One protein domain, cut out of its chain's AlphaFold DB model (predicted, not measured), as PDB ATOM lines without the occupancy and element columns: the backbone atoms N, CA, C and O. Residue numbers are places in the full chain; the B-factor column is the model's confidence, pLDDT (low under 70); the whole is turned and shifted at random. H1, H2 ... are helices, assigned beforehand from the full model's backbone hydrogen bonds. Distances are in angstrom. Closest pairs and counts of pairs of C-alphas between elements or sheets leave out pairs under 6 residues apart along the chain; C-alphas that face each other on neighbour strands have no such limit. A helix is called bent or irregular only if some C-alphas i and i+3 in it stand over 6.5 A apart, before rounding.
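Overview. This is residues 99 to 246 of the 249 residues of an uncharacterized protein of uncultured archaeon A07HB70 (UniProt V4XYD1). This is a flat slab of helices in two parts: at one end H1 crosses a helical hairpin of H4 and H5, and at the other H6 and H7 fold back as a V. From H1 the chain turns through short H2 into H3, and these three make an open C. The printed part has 148 residues with seven named helices, H1 to H7 in chain order, and no named strand; the class is all helix. It is only just loose, close to compact, with a radius of gyration of the C-alphas of 17.8 A and spans of 53 by 36 by 19 A.

Arrangement. H1, residues 99 to 117, touches residues 166 to 174 alone of H4, residues 159 to 176, about perpendicular at 81 degrees; the closest C-alphas, of Gly 110 and Ala 170, are 4.0 A apart. With residues 99 to 107 alone, H1 touches H5, residues 181 to 196, about perpendicular at 73 degrees, closest at the C-alphas of Ser 103 and Tyr 187, 4.8 A. H4 and H5 form a hairpin, a shallow tilt of 17 degrees, opposite ways, closest at the C-alphas of Glu 171 and Val 184, 6.3 A. H2, residues 121 to 124, is close to H1 but not clearly touching. H3, residues 127 to 143, touches no helix. H6, residues 201 to 214, touches H7, residues 219 to 237, at a steep tilt of 46 degrees, opposite ways, closest at the C-alphas of Val 209 and Ala 222, 5.3 A. Every O i to N i+4 pair is within hydrogen-bond range in H1, H4, H6 and H7, against 11 of 13 in H3 and 10 of 12 in H5; H2 is too short for such a pair.

Along the chain. H1 starts at C-alpha 99 (4.763, -26.012, -55.154) and is 26.4 A long; H4 is 25.4 A and H7 26.6 A, ending at C-alpha 237 (14.208, -25.205, -56.278). H3 and H5 are irregular: C-alphas 139 and 142 are 9.4 A apart, and C-alphas 187 and 190 are 7.1 A apart.

Size, cuts and confidence. The two farthest C-alphas, of Gln 119 and Gly 216, are 54.3 A apart. The printed part has no cut, the link from H3 to H4 is long, and no printed residue is under 70 in pLDDT.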
ATOM      1  N   ARG A  99       5.616 -24.861 -54.824       95.75
ATOM      2  CA  ARG A  99       4.763 -26.012 -55.154       95.75
ATOM      3  C   ARG A  99       4.307 -26.756 -53.905       95.75
ATOM      4  O   ARG A  99       3.118 -27.031 -53.781       95.75
ATOM      5  N   ASP A 100       5.207 -27.007 -52.953       96.62
ATOM      6  CA  ASP A 100       4.836 -27.590 -51.659       96.62
ATOM      7  C   ASP A 100       3.867 -26.680 -50.885       96.62
ATOM      8  O   ASP A 100       2.916 -27.166 -50.275       96.62
ATOM      9  N   ALA A 101       4.083 -25.359 -50.911       96.31
ATOM     10  CA  ALA A 101       3.214 -24.391 -50.242       96.31
ATOM     11  C   ALA A 101       1.795 -24.389 -50.824       96.31
ATOM     12  O   ALA A 101       0.832 -24.512 -50.065       96.31
ATOM     13  N   ILE A 102       1.679 -24.295 -52.153       96.25
ATOM     14  CA  ILE A 102       0.397 -24.347 -52.861       96.25
ATOM     15  C   ILE A 102      -0.279 -25.683 -52.575       96.25
ATOM     16  O   ILE A 102      -1.420 -25.684 -52.130       96.25
ATOM     17  N   SER A 103       0.440 -26.798 -52.734       96.88
ATOM     18  CA  SER A 103      -0.095 -28.142 -52.509       96.88
ATOM     19  C   SER A 103      -0.665 -28.323 -51.107       96.88
ATOM     20  O   SER A 103      -1.776 -28.818 -50.924       96.88
ATOM     21  N   PHE A 104       0.060 -27.859 -50.091       95.31
ATOM     22  CA  PHE A 104      -0.385 -27.993 -48.713       95.31
ATOM     23  C   PHE A 104      -1.620 -27.133 -48.410       95.31
ATOM     24  O   PHE A 104      -2.517 -27.568 -47.686       95.31
ATOM     25  N   GLN A 105      -1.698 -25.934 -48.993       95.75
ATOM     26  CA  GLN A 105      -2.850 -25.043 -48.851       95.75
ATOM     27  C   GLN A 105      -4.081 -25.546 -49.614       95.75
ATOM     28  O   GLN A 105      -5.180 -25.511 -49.063       95.75
ATOM     29  N   THR A 106      -3.918 -26.024 -50.849       96.50
ATOM     30  CA  THR A 106      -5.026 -26.505 -51.687       96.50
ATOM     31  C   THR A 106      -5.589 -27.820 -51.175       96.50
ATOM     32  O   THR A 106      -6.807 -27.956 -51.140       96.50
ATOM     33  N   VAL A 107      -4.749 -28.750 -50.700       97.69
ATOM     34  CA  VAL A 107      -5.229 -29.988 -50.064       97.69
ATOM     35  C   VAL A 107      -6.070 -29.662 -48.835       97.69
ATOM     36  O   VAL A 107      -7.177 -30.173 -48.692       97.69
ATOM     37  N   PHE A 108      -5.582 -28.768 -47.971       96.31
ATOM     38  CA  PHE A 108      -6.328 -28.354 -46.785       96.31
ATOM     39  C   PHE A 108      -7.653 -27.664 -47.142       96.31
ATOM     40  O   PHE A 108      -8.694 -28.011 -46.589       96.31
ATOM     41  N   ALA A 109      -7.629 -26.712 -48.080       96.12
ATOM     42  CA  ALA A 109      -8.820 -25.979 -48.503       96.12
ATOM     43  C   ALA A 109      -9.853 -26.889 -49.186       96.12
ATOM     44  O   ALA A 109     -11.030 -26.834 -48.837       96.12
ATOM     45  N   GLY A 110      -9.416 -27.755 -50.103       98.12
ATOM     46  CA  GLY A 110     -10.278 -28.722 -50.777       98.12
ATOM     47  C   GLY A 110     -10.918 -29.697 -49.795       98.12
ATOM     48  O   GLY A 110     -12.128 -29.898 -49.831       98.12
ATOM     49  N   ALA A 111     -10.136 -30.252 -48.864       97.50
ATOM     50  CA  ALA A 111     -10.664 -31.183 -47.873       97.50
ATOM     51  C   ALA A 111     -11.710 -30.507 -46.974       97.50
ATOM     52  O   ALA A 111     -12.781 -31.068 -46.763       97.50
ATOM     53  N   LEU A 112     -11.449 -29.282 -46.499       95.75
ATOM     54  CA  LEU A 112     -12.426 -28.516 -45.718       95.75
ATOM     55  C   LEU A 112     -13.720 -28.241 -46.491       95.75
ATOM     56  O   LEU A 112     -14.804 -28.413 -45.932       95.75
ATOM     57  N   GLU A 113     -13.610 -27.838 -47.757       97.06
ATOM     58  CA  GLU A 113     -14.768 -27.571 -48.611       97.06
ATOM     59  C   GLU A 113     -15.607 -28.836 -48.821       97.06
ATOM     60  O   GLU A 113     -16.836 -28.817 -48.690       97.06
ATOM     61  N   HIS A 114     -14.947 -29.968 -49.072       97.88
ATOM     62  CA  HIS A 114     -15.627 -31.247 -49.189       97.88
ATOM     63  C   HIS A 114     -16.284 -31.660 -47.871       97.88
ATOM     64  O   HIS A 114     -17.464 -31.992 -47.867       97.88
ATOM     65  N   PHE A 115     -15.573 -31.590 -46.742       96.75
ATOM     66  CA  PHE A 115     -16.130 -31.973 -45.442       96.75
ATOM     67  C   PHE A 115     -17.354 -31.153 -45.055       96.75
ATOM     68  O   PHE A 115     -18.303 -31.690 -44.478       96.75
ATOM     69  N   HIS A 116     -17.348 -29.862 -45.384       94.75
ATOM     70  CA  HIS A 116     -18.493 -28.997 -45.160       94.75
ATOM     71  C   HIS A 116     -19.674 -29.368 -46.068       94.75
ATOM     72  O   HIS A 116     -20.772 -29.626 -45.574       94.75
ATOM     73  N   SER A 117     -19.447 -29.427 -47.383       95.50
ATOM     74  CA  SER A 117     -20.504 -29.653 -48.377       95.50
ATOM     75  C   SER A 117     -21.120 -31.055 -48.312       95.50
ATOM     76  O   SER A 117     -22.326 -31.197 -48.508       95.50
ATOM     77  N   SER A 118     -20.334 -32.084 -47.976       95.69
ATOM     78  CA  SER A 118     -20.804 -33.471 -47.845       95.69
ATOM     79  C   SER A 118     -21.381 -33.807 -46.467       95.69
ATOM     80  O   SER A 118     -21.845 -34.926 -46.257       95.69
ATOM     81  N   GLN A 119     -21.376 -32.854 -45.525       95.44
ATOM     82  CA  GLN A 119     -21.737 -33.080 -44.120       95.44
ATOM     83  C   GLN A 119     -20.947 -34.231 -43.480       95.44
ATOM     84  O   GLN A 119     -21.495 -35.044 -42.725       95.44
ATOM     85  N   HIS A 120     -19.650 -34.286 -43.777       96.75
ATOM     86  CA  HIS A 120     -18.755 -35.331 -43.307       96.75
ATOM     87  C   HIS A 120     -18.830 -35.502 -41.776       96.75
ATOM     88  O   HIS A 120     -18.829 -34.508 -41.035       96.75
ATOM     89  N   PRO A 121     -18.882 -36.740 -41.249       96.62
ATOM     90  CA  PRO A 121     -19.158 -36.973 -39.836       96.62
ATOM     91  C   PRO A 121     -17.978 -36.647 -38.912       96.62
ATOM     92  O   PRO A 121     -18.174 -36.696 -37.704       96.62
ATOM     93  N   VAL A 122     -16.809 -36.247 -39.431       94.12
ATOM     94  CA  VAL A 122     -15.607 -35.887 -38.642       94.12
ATOM     95  C   VAL A 122     -15.888 -34.957 -37.457       94.12
ATOM     96  O   VAL A 122     -15.246 -35.085 -36.423       94.12
ATOM     97  N   ARG A 123     -16.891 -34.072 -37.545       90.19
ATOM     98  CA  ARG A 123     -17.300 -33.207 -36.420       90.19
ATOM     99  C   ARG A 123     -17.829 -33.954 -35.187       90.19
ATOM    100  O   ARG A 123     -18.025 -33.332 -34.157       90.19
ATOM    101  N   ARG A 124     -18.151 -35.246 -35.312       94.25
ATOM    102  CA  ARG A 124     -18.580 -36.118 -34.208       94.25
ATOM    103  C   ARG A 124     -17.387 -36.751 -33.484       94.25
ATOM    104  O   ARG A 124     -17.594 -37.558 -32.587       94.25
ATOM    105  N   LEU A 125     -16.158 -36.474 -33.921       95.38
ATOM    106  CA  LEU A 125     -14.963 -36.856 -33.186       95.38
ATOM    107  C   LEU A 125     -14.898 -36.027 -31.898       95.38
ATOM    108  O   LEU A 125     -14.987 -34.804 -31.962       95.38
ATOM    109  N   GLU A 126     -14.719 -36.692 -30.758       96.06
ATOM    110  CA  GLU A 126     -14.585 -36.020 -29.461       96.06
ATOM    111  C   GLU A 126     -13.445 -34.988 -29.484       96.06
ATOM    112  O   GLU A 126     -12.375 -35.230 -30.064       96.06
ATOM    113  N   TRP A 127     -13.647 -33.849 -28.817       96.56
ATOM    114  CA  TRP A 127     -12.672 -32.759 -28.786       96.56
ATOM    115  C   TRP A 127     -11.315 -33.205 -28.221       96.56
ATOM    116  O   TRP A 127     -10.267 -32.832 -28.761       96.56
ATOM    117  N   GLU A 128     -11.310 -34.046 -27.182       97.81
ATOM    118  CA  GLU A 128     -10.098 -34.637 -26.606       97.81
ATOM    119  C   GLU A 128      -9.314 -35.431 -27.651       97.81
ATOM    120  O   GLU A 128      -8.100 -35.266 -27.758       97.81
ATOM    121  N   THR A 129     -10.000 -36.216 -28.482       98.00
ATOM    122  CA  THR A 129      -9.368 -36.996 -29.551       98.00
ATOM    123  C   THR A 129      -8.754 -36.082 -30.611       98.00
ATOM    124  O   THR A 129      -7.619 -36.297 -31.037       98.00
ATOM    125  N   ALA A 130      -9.448 -35.011 -31.010       96.75
ATOM    126  CA  ALA A 130      -8.899 -34.027 -31.947       96.75
ATOM    127  C   ALA A 130      -7.647 -33.326 -31.383       96.75
ATOM    128  O   ALA A 130      -6.663 -33.105 -32.099       96.75
ATOM    129  N   LYS A 131      -7.662 -33.003 -30.087       97.50
ATOM    130  CA  LYS A 131      -6.520 -32.434 -29.369       97.50
ATOM    131  C   LYS A 131      -5.352 -33.420 -29.286       97.50
ATOM    132  O   LYS A 131      -4.208 -33.018 -29.507       97.50
ATOM    133  N   ASP A 132      -5.616 -34.682 -28.980       98.00
ATOM    134  CA  ASP A 132      -4.584 -35.710 -28.862       98.00
ATOM    135  C   ASP A 132      -3.944 -36.006 -30.219       98.00
ATOM    136  O   ASP A 132      -2.715 -35.987 -30.315       98.00
ATOM    137  N   ASN A 133      -4.745 -36.112 -31.284       97.50
ATOM    138  CA  ASN A 133      -4.265 -36.187 -32.667       97.50
ATOM    139  C   ASN A 133      -3.345 -35.010 -33.018       97.50
ATOM    140  O   ASN A 133      -2.277 -35.198 -33.598       97.50
ATOM    141  N   PHE A 134      -3.731 -33.781 -32.654       96.31
ATOM    142  CA  PHE A 134      -2.924 -32.588 -32.919       96.31
ATOM    143  C   PHE A 134      -1.538 -32.675 -32.268       96.31
ATOM    144  O   PHE A 134      -0.524 -32.377 -32.907       96.31
ATOM    145  N   TYR A 135      -1.470 -33.094 -31.002       96.31
ATOM    146  CA  TYR A 135      -0.190 -33.230 -30.310       96.31
ATOM    147  C   TYR A 135       0.586 -34.488 -30.721       96.31
ATOM    148  O   TYR A 135       1.814 -34.450 -30.670       96.31
ATOM    149  N   ALA A 136      -0.078 -35.560 -31.159       96.56
ATOM    150  CA  ALA A 136       0.567 -36.718 -31.775       96.56
ATOM    151  C   ALA A 136       1.247 -36.316 -33.090       96.56
ATOM    152  O   ALA A 136       2.462 -36.442 -33.207       96.56
ATOM    153  N   ALA A 137       0.525 -35.672 -34.013       94.44
ATOM    154  CA  ALA A 137       1.089 -35.153 -35.263       94.44
ATOM    155  C   ALA A 137       2.251 -34.169 -35.028       94.44
ATOM    156  O   ALA A 137       3.239 -34.155 -35.761       94.44
ATOM    157  N   MET A 138       2.173 -33.349 -33.976       92.94
ATOM    158  CA  MET A 138       3.268 -32.458 -33.582       92.94
ATOM    159  C   MET A 138       4.544 -33.217 -33.187       92.94
ATOM    160  O   MET A 138       5.647 -32.804 -33.572       92.94
ATOM    161  N   ARG A 139       4.402 -34.298 -32.410       92.06
ATOM    162  CA  ARG A 139       5.533 -35.081 -31.902       92.06
ATOM    163  C   ARG A 139       6.096 -36.024 -32.957       92.06
ATOM    164  O   ARG A 139       7.287 -35.970 -33.261       92.06
ATOM    165  N   ASP A 140       5.212 -36.805 -33.547       92.94
ATOM    166  CA  ASP A 140       5.549 -38.009 -34.299       92.94
ATOM    167  C   ASP A 140       5.433 -37.766 -35.817       92.94
ATOM    168  O   ASP A 140       5.934 -38.531 -36.634       92.94
ATOM    169  N   GLY A 141       4.896 -36.609 -36.219       91.50
ATOM    170  CA  GLY A 141       4.902 -36.160 -37.607       91.50
ATOM    171  C   GLY A 141       3.983 -36.999 -38.489       91.50
ATOM    172  O   GLY A 141       2.821 -37.210 -38.157       91.50
ATOM    173  N   ILE A 142       4.505 -37.427 -39.640       91.12
ATOM    174  CA  ILE A 142       3.746 -38.187 -40.644       91.12
ATOM    175  C   ILE A 142       3.447 -39.625 -40.196       91.12
ATOM    176  O   ILE A 142       2.558 -40.261 -40.755       91.12
ATOM    177  N   ASP A 143       4.177 -40.099 -39.184       91.12
ATOM    178  CA  ASP A 143       4.078 -41.426 -38.578       91.12
ATOM    179  C   ASP A 143       3.206 -41.434 -37.310       91.12
ATOM    180  O   ASP A 143       3.177 -42.431 -36.597       91.12
ATOM    181  N   ALA A 144       2.538 -40.323 -36.986       94.69
ATOM    182  CA  ALA A 144       1.745 -40.216 -35.770       94.69
ATOM    183  C   ALA A 144       0.551 -41.176 -35.764       94.69
ATOM    184  O   ALA A 144      -0.146 -41.314 -36.767       94.69
ATOM    185  N   ASP A 145       0.254 -41.750 -34.600       95.31
ATOM    186  CA  ASP A 145      -0.989 -42.484 -34.385       95.31
ATOM    187  C   ASP A 145      -2.161 -41.493 -34.343       95.31
ATOM    188  O   ASP A 145      -2.263 -40.662 -33.434       95.31
ATOM    189  N   ILE A 146      -3.036 -41.559 -35.349       97.75
ATOM    190  CA  ILE A 146      -4.178 -40.654 -35.517       97.75
ATOM    191  C   ILE A 146      -5.477 -41.451 -35.457       97.75
ATOM    192  O   ILE A 146      -5.639 -42.445 -36.154       97.75
ATOM    193  N   THR A 147      -6.432 -40.974 -34.661       98.12
ATOM    194  CA  THR A 147      -7.804 -41.494 -34.647       98.12
ATOM    195  C   THR A 147      -8.689 -40.634 -35.539       98.12
ATOM    196  O   THR A 147      -8.918 -39.461 -35.248       98.12
ATOM    197  N   TRP A 148      -9.216 -41.202 -36.615       97.56
ATOM    198  CA  TRP A 148     -10.048 -40.499 -37.589       97.56
ATOM    199  C   TRP A 148     -11.458 -41.077 -37.637       97.56
ATOM    200  O   TRP A 148     -11.649 -42.270 -37.419       97.56
ATOM    201  N   MET A 149     -12.446 -40.241 -37.955       97.38
ATOM    202  CA  MET A 149     -13.796 -40.699 -38.270       97.38
ATOM    203  C   MET A 149     -14.010 -40.621 -39.778       97.38
ATOM    204  O   MET A 149     -14.068 -39.517 -40.316       97.38
ATOM    205  N   THR A 150     -14.140 -41.782 -40.421       96.19
ATOM    206  CA  THR A 150     -14.306 -41.899 -41.876       96.19
ATOM    207  C   THR A 150     -15.651 -41.355 -42.340       96.19
ATOM    208  O   THR A 150     -16.582 -41.205 -41.540       96.19
ATOM    209  N   ALA A 151     -15.799 -41.155 -43.648       95.25
ATOM    210  CA  ALA A 151     -17.055 -40.742 -44.275       95.25
ATOM    211  C   ALA A 151     -18.250 -41.656 -43.931       95.25
ATOM    212  O   ALA A 151     -19.382 -41.186 -43.811       95.25
ATOM    213  N   GLU A 152     -18.013 -42.951 -43.693       94.12
ATOM    214  CA  GLU A 152     -19.049 -43.909 -43.274       94.12
ATOM    215  C   GLU A 152     -19.355 -43.872 -41.767       94.12
ATOM    216  O   GLU A 152     -20.154 -44.671 -41.276       94.12
ATOM    217  N   GLY A 153     -18.715 -42.977 -41.013       95.00
ATOM    218  CA  GLY A 153     -18.875 -42.847 -39.566       95.00
ATOM    219  C   GLY A 153     -18.160 -43.934 -38.760       95.00
ATOM    220  O   GLY A 153     -18.530 -44.175 -37.611       95.00
ATOM    221  N   ARG A 154     -17.162 -44.609 -39.345       95.69
ATOM    222  CA  ARG A 154     -16.323 -45.600 -38.653       95.69
ATOM    223  C   ARG A 154     -15.062 -44.936 -38.108       95.69
ATOM    224  O   ARG A 154     -14.576 -43.970 -38.684       95.69
ATOM    225  N   ILE A 155     -14.515 -45.474 -37.020       97.81
ATOM    226  CA  ILE A 155     -13.203 -45.049 -36.523       97.81
ATOM    227  C   ILE A 155     -12.106 -45.784 -37.295       97.81
ATOM    228  O   ILE A 155     -12.145 -47.010 -37.405       97.81
ATOM    229  N   ALA A 156     -11.139 -45.031 -37.814       97.12
ATOM    230  CA  ALA A 156      -9.950 -45.531 -38.489       97.12
ATOM    231  C   ALA A 156      -8.685 -45.032 -37.783       97.12
ATOM    232  O   ALA A 156      -8.618 -43.884 -37.347       97.12
ATOM    233  N   THR A 157      -7.683 -45.905 -37.697       97.00
ATOM    234  CA  THR A 157      -6.326 -45.584 -37.219       97.00
ATOM    235  C   THR A 157      -5.249 -45.917 -38.248       97.00
ATOM    236  O   THR A 157      -4.072 -45.659 -38.024       97.00
ATOM    237  N   ASP A 158      -5.642 -46.518 -39.372       95.94
ATOM    238  CA  ASP A 158      -4.753 -46.808 -40.489       95.94
ATOM    239  C   ASP A 158      -4.475 -45.513 -41.263       95.94
ATOM    240  O   ASP A 158      -5.387 -44.907 -41.831       95.94
ATOM    241  N   LEU A 159      -3.213 -45.083 -41.263       93.69
ATOM    242  CA  LEU A 159      -2.788 -43.850 -41.916       93.69
ATOM    243  C   LEU A 159      -3.027 -43.868 -43.426       93.69
ATOM    244  O   LEU A 159      -3.351 -42.819 -43.976       93.69
ATOM    245  N   ASP A 160      -2.918 -45.018 -44.093       93.12
ATOM    246  CA  ASP A 160      -3.126 -45.092 -45.541       93.12
ATOM    247  C   ASP A 160      -4.598 -44.835 -45.882       93.12
ATOM    248  O   ASP A 160      -4.897 -44.068 -46.799       93.12
ATOM    249  N   VAL A 161      -5.518 -45.379 -45.075       95.44
ATOM    250  CA  VAL A 161      -6.960 -45.094 -45.179       95.44
ATOM    251  C   VAL A 161      -7.233 -43.610 -44.934       95.44
ATOM    252  O   VAL A 161      -7.959 -42.978 -45.702       95.44
ATOM    253  N   ILE A 162      -6.627 -43.034 -43.891       96.19
ATOM    254  CA  ILE A 162      -6.815 -41.621 -43.537       96.19
ATOM    255  C   ILE A 162      -6.310 -40.715 -44.664       96.19
ATOM    256  O   ILE A 162      -7.042 -39.837 -45.118       96.19
ATOM    257  N   TYR A 163      -5.084 -40.916 -45.151       95.94
ATOM    258  CA  TYR A 163      -4.528 -40.091 -46.223       95.94
ATOM    259  C   TYR A 163      -5.293 -40.257 -47.531       95.94
ATOM    260  O   TYR A 163      -5.517 -39.258 -48.216       95.94
ATOM    261  N   GLN A 164      -5.725 -41.474 -47.872       95.94
ATOM    262  CA  GLN A 164      -6.566 -41.702 -49.043       95.94
ATOM    263  C   GLN A 164      -7.847 -40.863 -48.962       95.94
ATOM    264  O   GLN A 164      -8.162 -40.144 -49.907       95.94
ATOM    265  N   GLU A 165      -8.538 -40.886 -47.822       96.56
ATOM    266  CA  GLU A 165      -9.756 -40.105 -47.618       96.56
ATOM    267  C   GLU A 165      -9.490 -38.592 -47.661       96.56
ATOM    268  O   GLU A 165     -10.209 -37.865 -48.345       96.56
ATOM    269  N   LEU A 166      -8.421 -38.112 -47.013       96.81
ATOM    270  CA  LEU A 166      -8.022 -36.699 -47.048       96.81
ATOM    271  C   LEU A 166      -7.739 -36.218 -48.480       96.81
ATOM    272  O   LEU A 166      -8.172 -35.128 -48.857       96.81
ATOM    273  N   PHE A 167      -7.027 -37.011 -49.287       98.19
ATOM    274  CA  PHE A 167      -6.731 -36.652 -50.673       98.19
ATOM    275  C   PHE A 167      -7.966 -36.722 -51.570       98.19
ATOM    276  O   PHE A 167      -8.160 -35.813 -52.374       98.19
ATOM    277  N   SER A 168      -8.823 -37.732 -51.415       97.81
ATOM    278  CA  SER A 168     -10.084 -37.816 -52.163       97.81
ATOM    279  C   SER A 168     -11.050 -36.682 -51.799       97.81
ATOM    280  O   SER A 168     -11.713 -36.127 -52.679       97.81
ATOM    281  N   ALA A 169     -11.095 -36.279 -50.525       98.06
ATOM    282  CA  ALA A 169     -11.838 -35.103 -50.084       98.06
ATOM    283  C   ALA A 169     -11.263 -33.820 -50.703       98.06
ATOM    284  O   ALA A 169     -12.015 -32.989 -51.207       98.06
ATOM    285  N   ALA A 170      -9.935 -33.674 -50.726       98.44
ATOM    286  CA  ALA A 170      -9.280 -32.538 -51.362       98.44
ATOM    287  C   ALA A 170      -9.586 -32.428 -52.860       98.44
ATOM    288  O   ALA A 170      -9.963 -31.350 -53.316       98.44
ATOM    289  N   GLU A 171      -9.474 -33.530 -53.606       98.50
ATOM    290  CA  GLU A 171      -9.833 -33.590 -55.029       98.50
ATOM    291  C   GLU A 171     -11.281 -33.143 -55.240       98.50
ATOM    292  O   GLU A 171     -11.536 -32.185 -55.971       98.50
ATOM    293  N   SER A 172     -12.211 -33.771 -54.515       98.19
ATOM    294  CA  SER A 172     -13.645 -33.504 -54.632       98.19
ATOM    295  C   SER A 172     -13.995 -32.048 -54.318       98.19
ATOM    296  O   SER A 172     -14.795 -31.431 -55.021       98.19
ATOM    297  N   GLY A 173     -13.401 -31.477 -53.267       98.31
ATOM    298  CA  GLY A 173     -13.660 -30.094 -52.873       98.31
ATOM    299  C   GLY A 173     -13.103 -29.074 -53.864       98.31
ATOM    300  O   GLY A 173     -13.775 -28.092 -54.166       98.31
ATOM    301  N   LEU A 174     -11.912 -29.312 -54.427       98.38
ATOM    302  CA  LEU A 174     -11.338 -28.431 -55.451       98.38
ATOM    303  C   LEU A 174     -12.131 -28.499 -56.767       98.38
ATOM    304  O   LEU A 174     -12.418 -27.459 -57.364       98.38
ATOM    305  N   GLN A 175     -12.544 -29.698 -57.188       98.12
ATOM    306  CA  GLN A 175     -13.395 -29.893 -58.368       98.12
ATOM    307  C   GLN A 175     -14.760 -29.214 -58.206       98.12
ATOM    308  O   GLN A 175     -15.249 -28.579 -59.141       98.12
ATOM    309  N   ALA A 176     -15.358 -29.272 -57.010       97.06
ATOM    310  CA  ALA A 176     -16.619 -28.589 -56.713       97.06
ATOM    311  C   ALA A 176     -16.524 -27.057 -56.854       97.06
ATOM    312  O   ALA A 176     -17.520 -26.406 -57.162       97.06
ATOM    313  N   GLN A 177     -15.324 -26.486 -56.698       97.00
ATOM    314  CA  GLN A 177     -15.044 -25.064 -56.934       97.00
ATOM    315  C   GLN A 177     -14.716 -24.743 -58.406       97.00
ATOM    316  O   GLN A 177     -14.351 -23.613 -58.730       97.00
ATOM    317  N   GLY A 178     -14.856 -25.714 -59.315       97.12
ATOM    318  CA  GLY A 178     -14.652 -25.537 -60.754       97.12
ATOM    319  C   GLY A 178     -13.189 -25.574 -61.200       97.12
ATOM    320  O   GLY A 178     -12.887 -25.138 -62.311       97.12
ATOM    321  N   ILE A 179     -12.277 -26.072 -60.359       98.06
ATOM    322  CA  ILE A 179     -10.869 -26.242 -60.731       98.06
ATOM    323  C   ILE A 179     -10.746 -27.469 -61.654       98.06
ATOM    324  O   ILE A 179     -11.226 -28.540 -61.279       98.06
ATOM    325  N   PRO A 180     -10.119 -27.351 -62.842       98.19
ATOM    326  CA  PRO A 180      -9.968 -28.472 -63.771       98.19
ATOM    327  C   PRO A 180      -9.144 -29.628 -63.193       98.19
ATOM    328  O   PRO A 180      -8.162 -29.396 -62.488       98.19
ATOM    329  N   ASP A 181      -9.475 -30.864 -63.576       97.81
ATOM    330  CA  ASP A 181      -8.836 -32.093 -63.070       97.81
ATOM    331  C   ASP A 181      -7.307 -32.096 -63.199       97.81
ATOM    332  O   ASP A 181      -6.601 -32.511 -62.280       97.81
ATOM    333  N   GLU A 182      -6.780 -31.592 -64.316       97.88
ATOM    334  CA  GLU A 182      -5.335 -31.474 -64.544       97.88
ATOM    335  C   GLU A 182      -4.669 -30.587 -63.481       97.88
ATOM    336  O   GLU A 182      -3.641 -30.948 -62.910       97.88
ATOM    337  N   GLN A 183      -5.302 -29.460 -63.153       97.69
ATOM    338  CA  GLN A 183      -4.800 -28.512 -62.165       97.69
ATOM    339  C   GLN A 183      -4.971 -29.035 -60.732       97.69
ATOM    340  O   GLN A 183      -4.093 -28.832 -59.894       97.69
ATOM    341  N   VAL A 184      -6.061 -29.755 -60.444       98.19
ATOM    342  CA  VAL A 184      -6.240 -30.464 -59.165       98.19
ATOM    343  C   VAL A 184      -5.125 -31.489 -58.961       98.19
ATOM    344  O   VAL A 184      -4.504 -31.520 -57.896       98.19
ATOM    345  N   CYS A 185      -4.823 -32.283 -59.992       97.38
ATOM    346  CA  CYS A 185      -3.741 -33.261 -59.963       97.38
ATOM    347  C   CYS A 185      -2.382 -32.590 -59.715       97.38
ATOM    348  O   CYS A 185      -1.647 -33.015 -58.819       97.38
ATOM    349  N   GLU A 186      -2.066 -31.500 -60.429       96.12
ATOM    350  CA  GLU A 186      -0.828 -30.735 -60.213       96.12
ATOM    351  C   GLU A 186      -0.724 -30.228 -58.768       96.12
ATOM    352  O   GLU A 186       0.316 -30.378 -58.124       96.12
ATOM    353  N   TYR A 187      -1.806 -29.665 -58.229       97.06
ATOM    354  CA  TYR A 187      -1.820 -29.130 -56.874       97.06
ATOM    355  C   TYR A 187      -1.682 -30.202 -55.800       97.06
ATOM    356  O   TYR A 187      -1.025 -29.958 -54.796       97.06
ATOM    357  N   ILE A 188      -2.262 -31.387 -55.960       97.62
ATOM    358  CA  ILE A 188      -2.243 -32.408 -54.901       97.62
ATOM    359  C   ILE A 188      -0.963 -33.253 -54.928       97.62
ATOM    360  O   ILE A 188      -0.503 -33.707 -53.875       97.62
ATOM    361  N   THR A 189      -0.366 -33.438 -56.109       96.69
ATOM    362  CA  THR A 189       0.767 -34.352 -56.323       96.69
ATOM    363  C   THR A 189       1.933 -34.149 -55.342       96.69
ATOM    364  O   THR A 189       2.324 -35.140 -54.724       96.69
ATOM    365  N   PRO A 190       2.461 -32.928 -55.094       96.44
ATOM    366  CA  PRO A 190       3.611 -32.752 -54.200       96.44
ATOM    367  C   PRO A 190       3.380 -33.295 -52.782       96.44
ATOM    368  O   PRO A 190       4.227 -33.997 -52.229       96.44
ATOM    369  N   LEU A 191       2.213 -33.026 -52.186       95.81
ATOM    370  CA  LEU A 191       1.902 -33.531 -50.850       95.81
ATOM    371  C   LEU A 191       1.624 -35.042 -50.849       95.81
ATOM    372  O   LEU A 191       1.998 -35.723 -49.894       95.81
ATOM    373  N   ARG A 192       1.017 -35.579 -51.914       96.44
ATOM    374  CA  ARG A 192       0.807 -37.028 -52.074       96.44
ATOM    375  C   ARG A 192       2.127 -37.788 -52.130       96.44
ATOM    376  O   ARG A 192       2.293 -38.771 -51.414       96.44
ATOM    377  N   GLU A 193       3.078 -37.306 -52.920       96.38
ATOM    378  CA  GLU A 193       4.415 -37.898 -53.000       96.38
ATOM    379  C   GLU A 193       5.138 -37.849 -51.650       96.38
ATOM    380  O   GLU A 193       5.811 -38.804 -51.274       96.38
ATOM    381  N   ARG A 194       4.960 -36.777 -50.869       94.69
ATOM    382  CA  ARG A 194       5.525 -36.684 -49.515       94.69
ATOM    383  C   ARG A 194       4.952 -37.717 -48.554       94.69
ATOM    384  O   ARG A 194       5.704 -38.250 -47.740       94.69
ATOM    385  N   VAL A 195       3.651 -37.995 -48.641       95.00
ATOM    386  CA  VAL A 195       3.014 -39.072 -47.869       95.00
ATOM    387  C   VAL A 195       3.585 -40.428 -48.277       95.00
ATOM    388  O   VAL A 195       4.008 -41.186 -47.408       95.00
ATOM    389  N   GLN A 196       3.702 -40.693 -49.580       94.69
ATOM    390  CA  GLN A 196       4.280 -41.938 -50.102       94.69
ATOM    391  C   GLN A 196       5.747 -42.127 -49.681       94.69
ATOM    392  O   GLN A 196       6.135 -43.208 -49.249       94.69
ATOM    393  N   ALA A 197       6.552 -41.065 -49.749       94.06
ATOM    394  CA  ALA A 197       7.957 -41.065 -49.343       94.06
ATOM    395  C   ALA A 197       8.157 -40.918 -47.822       94.06
ATOM    396  O   ALA A 197       9.296 -40.803 -47.366       94.06
ATOM    397  N   ARG A 198       7.071 -40.839 -47.039       92.56
ATOM    398  CA  ARG A 198       7.065 -40.571 -45.589       92.56
ATOM    399  C   ARG A 198       8.003 -39.431 -45.173       92.56
ATOM    400  O   ARG A 198       8.697 -39.513 -44.162       92.56
ATOM    401  N   THR A 199       8.033 -38.360 -45.968       92.94
ATOM    402  CA  THR A 199       9.018 -37.282 -45.831       92.94
ATOM    403  C   THR A 199       8.366 -35.928 -45.563       92.94
ATOM    404  O   THR A 199       7.489 -35.432 -46.277       92.94
ATOM    405  N   THR A 200       8.860 -35.268 -44.519       93.81
ATOM    406  CA  THR A 200       8.526 -33.893 -44.139       93.81
ATOM    407  C   THR A 200       9.790 -33.035 -44.104       93.81
ATOM    408  O   THR A 200      10.880 -33.571 -43.901       93.81
ATOM    409  N   PRO A 201       9.685 -31.693 -44.199       93.81
ATOM    410  CA  PRO A 201      10.856 -30.822 -44.089       93.81
ATOM    411  C   PRO A 201      11.652 -31.045 -42.793       93.81
ATOM    412  O   PRO A 201      12.872 -30.913 -42.770       93.81
ATOM    413  N   ALA A 202      10.961 -31.394 -41.703       92.44
ATOM    414  CA  ALA A 202      11.599 -31.696 -40.429       92.44
ATOM    415  C   ALA A 202      12.330 -33.047 -40.440       92.44
ATOM    416  O   ALA A 202      13.414 -33.139 -39.872       92.44
ATOM    417  N   GLN A 203      11.755 -34.081 -41.066       92.50
ATOM    418  CA  GLN A 203      12.427 -35.375 -41.238       92.50
ATOM    419  C   GLN A 203      13.644 -35.249 -42.153       92.50
ATOM    420  O   GLN A 203      14.694 -35.756 -41.785       92.50
ATOM    421  N   TRP A 204      13.548 -34.495 -43.256       95.31
ATOM    422  CA  TRP A 204      14.687 -34.232 -44.142       95.31
ATOM    423  C   TRP A 204      15.867 -33.625 -43.366       95.31
ATOM    424  O   TRP A 204      16.970 -34.161 -43.396       95.31
ATOM    425  N   LYS A 205      15.623 -32.574 -42.564       94.75
ATOM    426  CA  LYS A 205      16.675 -31.966 -41.727       94.75
ATOM    427  C   LYS A 205      17.241 -32.947 -40.703       94.75
ATOM    428  O   LYS A 205      18.442 -32.968 -40.476       94.75
ATOM    429  N   HIS A 206      16.384 -33.743 -40.069       93.69
ATOM    430  CA  HIS A 206      16.825 -34.706 -39.065       93.69
ATOM    431  C   HIS A 206      17.687 -35.815 -39.678       93.69
ATOM    432  O   HIS A 206      18.717 -36.166 -39.109       93.69
ATOM    433  N   GLN A 207      17.292 -36.335 -40.842       95.00
ATOM    434  CA  GLN A 207      18.053 -37.349 -41.565       95.00
ATOM    435  C   GLN A 207      19.416 -36.806 -41.992       95.00
ATOM    436  O   GLN A 207      20.433 -37.442 -41.743       95.00
ATOM    437  N   MET A 208      19.437 -35.596 -42.545       96.38
ATOM    438  CA  MET A 208      20.652 -34.922 -42.979       96.38
ATOM    439  C   MET A 208      21.636 -34.684 -41.810       96.38
ATOM    440  O   MET A 208      22.820 -34.995 -41.920       96.38
ATOM    441  N   VAL A 209      21.154 -34.214 -40.649       97.00
ATOM    442  CA  VAL A 209      21.987 -34.110 -39.431       97.00
ATOM    443  C   VAL A 209      22.486 -35.488 -38.996       97.00
ATOM    444  O   VAL A 209      23.666 -35.643 -38.697       97.00
ATOM    445  N   SER A 210      21.611 -36.497 -38.974       96.56
ATOM    446  CA  SER A 210      21.969 -37.858 -38.562       96.56
ATOM    447  C   SER A 210      23.046 -38.476 -39.457       96.56
ATOM    448  O   SER A 210      23.947 -39.137 -38.940       96.56
ATOM    449  N   ASN A 211      22.978 -38.253 -40.771       96.62
ATOM    450  CA  ASN A 211      23.968 -38.734 -41.731       96.62
ATOM    451  C   ASN A 211      25.336 -38.094 -41.456       96.62
ATOM    452  O   ASN A 211      26.305 -38.813 -41.224       96.62
ATOM    453  N   ARG A 212      25.397 -36.762 -41.319       96.12
ATOM    454  CA  ARG A 212      26.646 -36.045 -40.995       96.12
ATOM    455  C   ARG A 212      27.260 -36.474 -39.664       96.12
ATOM    456  O   ARG A 212      28.470 -36.658 -39.568       96.12
ATOM    457  N   LEU A 213      26.429 -36.685 -38.641       97.75
ATOM    458  CA  LEU A 213      26.890 -37.221 -37.358       97.75
ATOM    459  C   LEU A 213      27.496 -38.625 -37.519       97.75
ATOM    460  O   LEU A 213      28.514 -38.928 -36.900       97.75
ATOM    461  N   SER A 214      26.896 -39.477 -38.358       97.19
ATOM    462  CA  SER A 214      27.415 -40.827 -38.629       97.19
ATOM    463  C   SER A 214      28.744 -40.824 -39.392       97.19
ATOM    464  O   SER A 214      29.540 -41.750 -39.246       97.19
ATOM    465  N   GLU A 215      29.021 -39.750 -40.130       96.06
ATOM    466  CA  GLU A 215      30.284 -39.500 -40.834       96.06
ATOM    467  C   GLU A 215      31.351 -38.834 -39.947       96.06
ATOM    468  O   GLU A 215      32.490 -38.646 -40.376       96.06
ATOM    469  N   GLY A 216      31.017 -38.515 -38.693       97.38
ATOM    470  CA  GLY A 216      31.953 -37.979 -37.703       97.38
ATOM    471  C   GLY A 216      31.994 -36.454 -37.600       97.38
ATOM    472  O   GLY A 216      32.863 -35.929 -36.902       97.38
ATOM    473  N   VAL A 217      31.070 -35.735 -38.246       97.56
ATOM    474  CA  VAL A 217      30.882 -34.293 -38.021       97.56
ATOM    475  C   VAL A 217      30.318 -34.085 -36.612       97.56
ATOM    476  O   VAL A 217      29.457 -34.843 -36.165       97.56
ATOM    477  N   ASP A 218      30.789 -33.073 -35.885       97.75
ATOM    478  CA  ASP A 218      30.203 -32.725 -34.590       97.75
ATOM    479  C   ASP A 218      28.799 -32.115 -34.741       97.75
ATOM    480  O   ASP A 218      28.389 -31.672 -35.815       97.75
ATOM    481  N   LEU A 219      28.038 -32.090 -33.646       97.38
ATOM    482  CA  LEU A 219      26.633 -31.688 -33.670       97.38
ATOM    483  C   LEU A 219      26.412 -30.246 -34.147       97.38
ATOM    484  O   LEU A 219      25.462 -30.003 -34.894       97.38
ATOM    485  N   ASP A 220      27.261 -29.308 -33.731       97.94
ATOM    486  CA  ASP A 220      27.077 -27.891 -34.052       97.94
ATOM    487  C   ASP A 220      27.288 -27.660 -35.552       97.94
ATOM    488  O   ASP A 220      26.441 -27.045 -36.212       97.94
ATOM    489  N   ASN A 221      28.359 -28.234 -36.110       97.81
ATOM    490  CA  ASN A 221      28.626 -28.184 -37.545       97.81
ATOM    491  C   ASN A 221      27.568 -28.954 -38.349       97.81
ATOM    492  O   ASN A 221      27.039 -28.423 -39.322       97.81
ATOM    493  N   ALA A 222      27.140 -30.140 -37.901       97.88
ATOM    494  CA  ALA A 222      26.101 -30.911 -38.585       97.88
ATOM    495  C   ALA A 222      24.777 -30.134 -38.703       97.88
ATOM    496  O   ALA A 222      24.114 -30.182 -39.746       97.88
ATOM    497  N   ILE A 223      24.383 -29.391 -37.662       97.25
ATOM    498  CA  ILE A 223      23.192 -28.528 -37.683       97.25
ATOM    499  C   ILE A 223      23.401 -27.328 -38.612       97.25
ATOM    500  O   ILE A 223      22.516 -27.034 -39.425       97.25
ATOM    501  N   ALA A 224      24.539 -26.637 -38.500       97.81
ATOM    502  CA  ALA A 224      24.847 -25.464 -39.313       97.81
ATOM    503  C   ALA A 224      24.870 -25.807 -40.812       97.81
ATOM    504  O   ALA A 224      24.162 -25.169 -41.597       97.81
ATOM    505  N   ASP A 225      25.577 -26.872 -41.183       96.94
ATOM    506  CA  ASP A 225      25.692 -27.356 -42.558       96.94
ATOM    507  C   ASP A 225      24.335 -27.819 -43.098       96.94
ATOM    508  O   ASP A 225      23.972 -27.521 -44.236       96.94
ATOM    509  N   THR A 226      23.511 -28.468 -42.265       97.25
ATOM    510  CA  THR A 226      22.142 -28.854 -42.655       97.25
ATOM    511  C   THR A 226      21.268 -27.647 -42.938       97.25
ATOM    512  O   THR A 226      20.485 -27.652 -43.890       97.25
ATOM    513  N   GLN A 227      21.383 -26.595 -42.130       96.69
ATOM    514  CA  GLN A 227      20.615 -25.382 -42.350       96.69
ATOM    515  C   GLN A 227      21.086 -24.636 -43.607       96.69
ATOM    516  O   GLN A 227      20.240 -24.102 -44.325       96.69
ATOM    517  N   GLN A 228      22.389 -24.636 -43.906       97.06
ATOM    518  CA  GLN A 228      22.924 -24.093 -45.160       97.06
ATOM    519  C   GLN A 228      22.433 -24.890 -46.373       97.06
ATOM    520  O   GLN A 228      21.881 -24.297 -47.298       97.06
ATOM    521  N   ALA A 229      22.531 -26.223 -46.335       96.69
ATOM    522  CA  ALA A 229      22.026 -27.100 -47.391       96.69
ATOM    523  C   ALA A 229      20.525 -26.880 -47.639       96.69
ATOM    524  O   ALA A 229      20.103 -26.726 -48.781       96.69
ATOM    525  N   TYR A 230      19.721 -26.768 -46.574       96.38
ATOM    526  CA  TYR A 230      18.290 -26.473 -46.687       96.38
ATOM    527  C   TYR A 230      18.017 -25.144 -47.410       96.38
ATOM    528  O   TYR A 230      17.101 -25.066 -48.224       96.38
ATOM    529  N   ILE A 231      18.791 -24.094 -47.106       96.56
ATOM    530  CA  ILE A 231      18.649 -22.779 -47.750       96.56
ATOM    531  C   ILE A 231      19.071 -22.844 -49.221       96.56
ATOM    532  O   ILE A 231      18.378 -22.269 -50.055       96.56
ATOM    533  N   HIS A 232      20.161 -23.547 -49.548       96.19
ATOM    534  CA  HIS A 232      20.602 -23.724 -50.934       96.19
ATOM    535  C   HIS A 232      19.569 -24.495 -51.760       96.19
ATOM    536  O   HIS A 232      19.100 -23.971 -52.764       96.19
ATOM    537  N   HIS A 233      19.111 -25.658 -51.283       96.50
ATOM    538  CA  HIS A 233      18.043 -26.401 -51.952       96.50
ATOM    539  C   HIS A 233      16.778 -25.555 -52.119       96.50
ATOM    540  O   HIS A 233      16.204 -25.512 -53.205       96.50
ATOM    541  N   GLN A 234      16.365 -24.828 -51.074       96.44
ATOM    542  CA  GLN A 234      15.229 -23.918 -51.168       96.44
ATOM    543  C   GLN A 234      15.438 -22.869 -52.260       96.44
ATOM    544  O   GLN A 234      14.538 -22.685 -53.071       96.44
ATOM    545  N   ALA A 235      16.581 -22.183 -52.286       96.38
ATOM    546  CA  ALA A 235      16.873 -21.149 -53.272       96.38
ATOM    547  C   ALA A 235      16.870 -21.700 -54.706       96.38
ATOM    548  O   ALA A 235      16.245 -21.103 -55.584       96.38
ATOM    549  N   ASP A 236      17.492 -22.860 -54.918       96.06
ATOM    550  CA  ASP A 236      17.633 -23.475 -56.239       96.06
ATOM    551  C   ASP A 236      16.305 -24.021 -56.770       96.06
ATOM    552  O   ASP A 236      16.039 -23.979 -57.972       96.06
ATOM    553  N   THR A 237      15.439 -24.514 -55.880       96.19
ATOM    554  CA  THR A 237      14.208 -25.205 -56.278       96.19
ATOM    555  C   THR A 237      12.925 -24.463 -55.914       96.19
ATOM    556  O   THR A 237      11.846 -25.038 -56.052       96.19
ATOM    557  N   PHE A 238      12.998 -23.212 -55.438       95.88
ATOM    558  CA  PHE A 238      11.851 -22.519 -54.833       95.88
ATOM    559  C   PHE A 238      10.609 -22.517 -55.729       95.88
ATOM    560  O   PHE A 238       9.514 -22.811 -55.256       95.88
ATOM    561  N   PHE A 239      10.762 -22.193 -57.016       93.88
ATOM    562  CA  PHE A 239       9.627 -22.024 -57.928       93.88
ATOM    563  C   PHE A 239       9.137 -23.330 -58.559       93.88
ATOM    564  O   PHE A 239       7.933 -23.497 -58.739       93.88
ATOM    565  N   SER A 240      10.045 -24.239 -58.919       89.00
ATOM    566  CA  SER A 240       9.734 -25.379 -59.793       89.00
ATOM    567  C   SER A 240       9.928 -26.751 -59.154       89.00
ATOM    568  O   SER A 240       9.375 -27.722 -59.672       89.00
ATOM    569  N   GLY A 241      10.669 -26.858 -58.049       93.75
ATOM    570  CA  GLY A 241      10.910 -28.142 -57.398       93.75
ATOM    571  C   GLY A 241       9.960 -28.437 -56.246       93.75
ATOM    572  O   GLY A 241       9.036 -27.681 -55.928       93.75
ATOM    573  N   LYS A 242      10.217 -29.573 -55.614       94.75
ATOM    574  CA  LYS A 242       9.453 -30.144 -54.508       94.75
ATOM    575  C   LYS A 242      10.420 -30.827 -53.551       94.75
ATOM    576  O   LYS A 242      11.483 -31.286 -53.963       94.75
ATOM    577  N   LEU A 243      10.045 -30.902 -52.280       95.88
ATOM    578  CA  LEU A 243      10.880 -31.500 -51.238       95.88
ATOM    579  C   LEU A 243      11.314 -32.940 -51.553       95.88
ATOM    580  O   LEU A 243      12.405 -33.338 -51.168       95.88
ATOM    581  N   THR A 244      10.464 -33.725 -52.213       95.44
ATOM    582  CA  THR A 244      10.736 -35.136 -52.535       95.44
ATOM    583  C   THR A 244      11.890 -35.330 -53.517       95.44
ATOM    584  O   THR A 244      12.422 -36.433 -53.585       95.44
ATOM    585  N   ASP A 245      12.317 -34.274 -54.217       94.69
ATOM    586  CA  ASP A 245      13.481 -34.299 -55.111       94.69
ATOM    587  C   ASP A 245      14.795 -33.945 -54.386       94.69
ATOM    588  O   ASP A 245      15.865 -33.983 -54.992       94.69
ATOM    589  N   TRP A 246      14.739 -33.532 -53.114       95.06
ATOM    590  CA  TRP A 246      15.925 -33.114 -52.367       95.06
ATOM    591  C   TRP A 246      16.664 -34.325 -51.810       95.06
ATOM    592  O   TRP A 246      16.103 -35.102 -51.037       95.06
TER     593      TRP A 246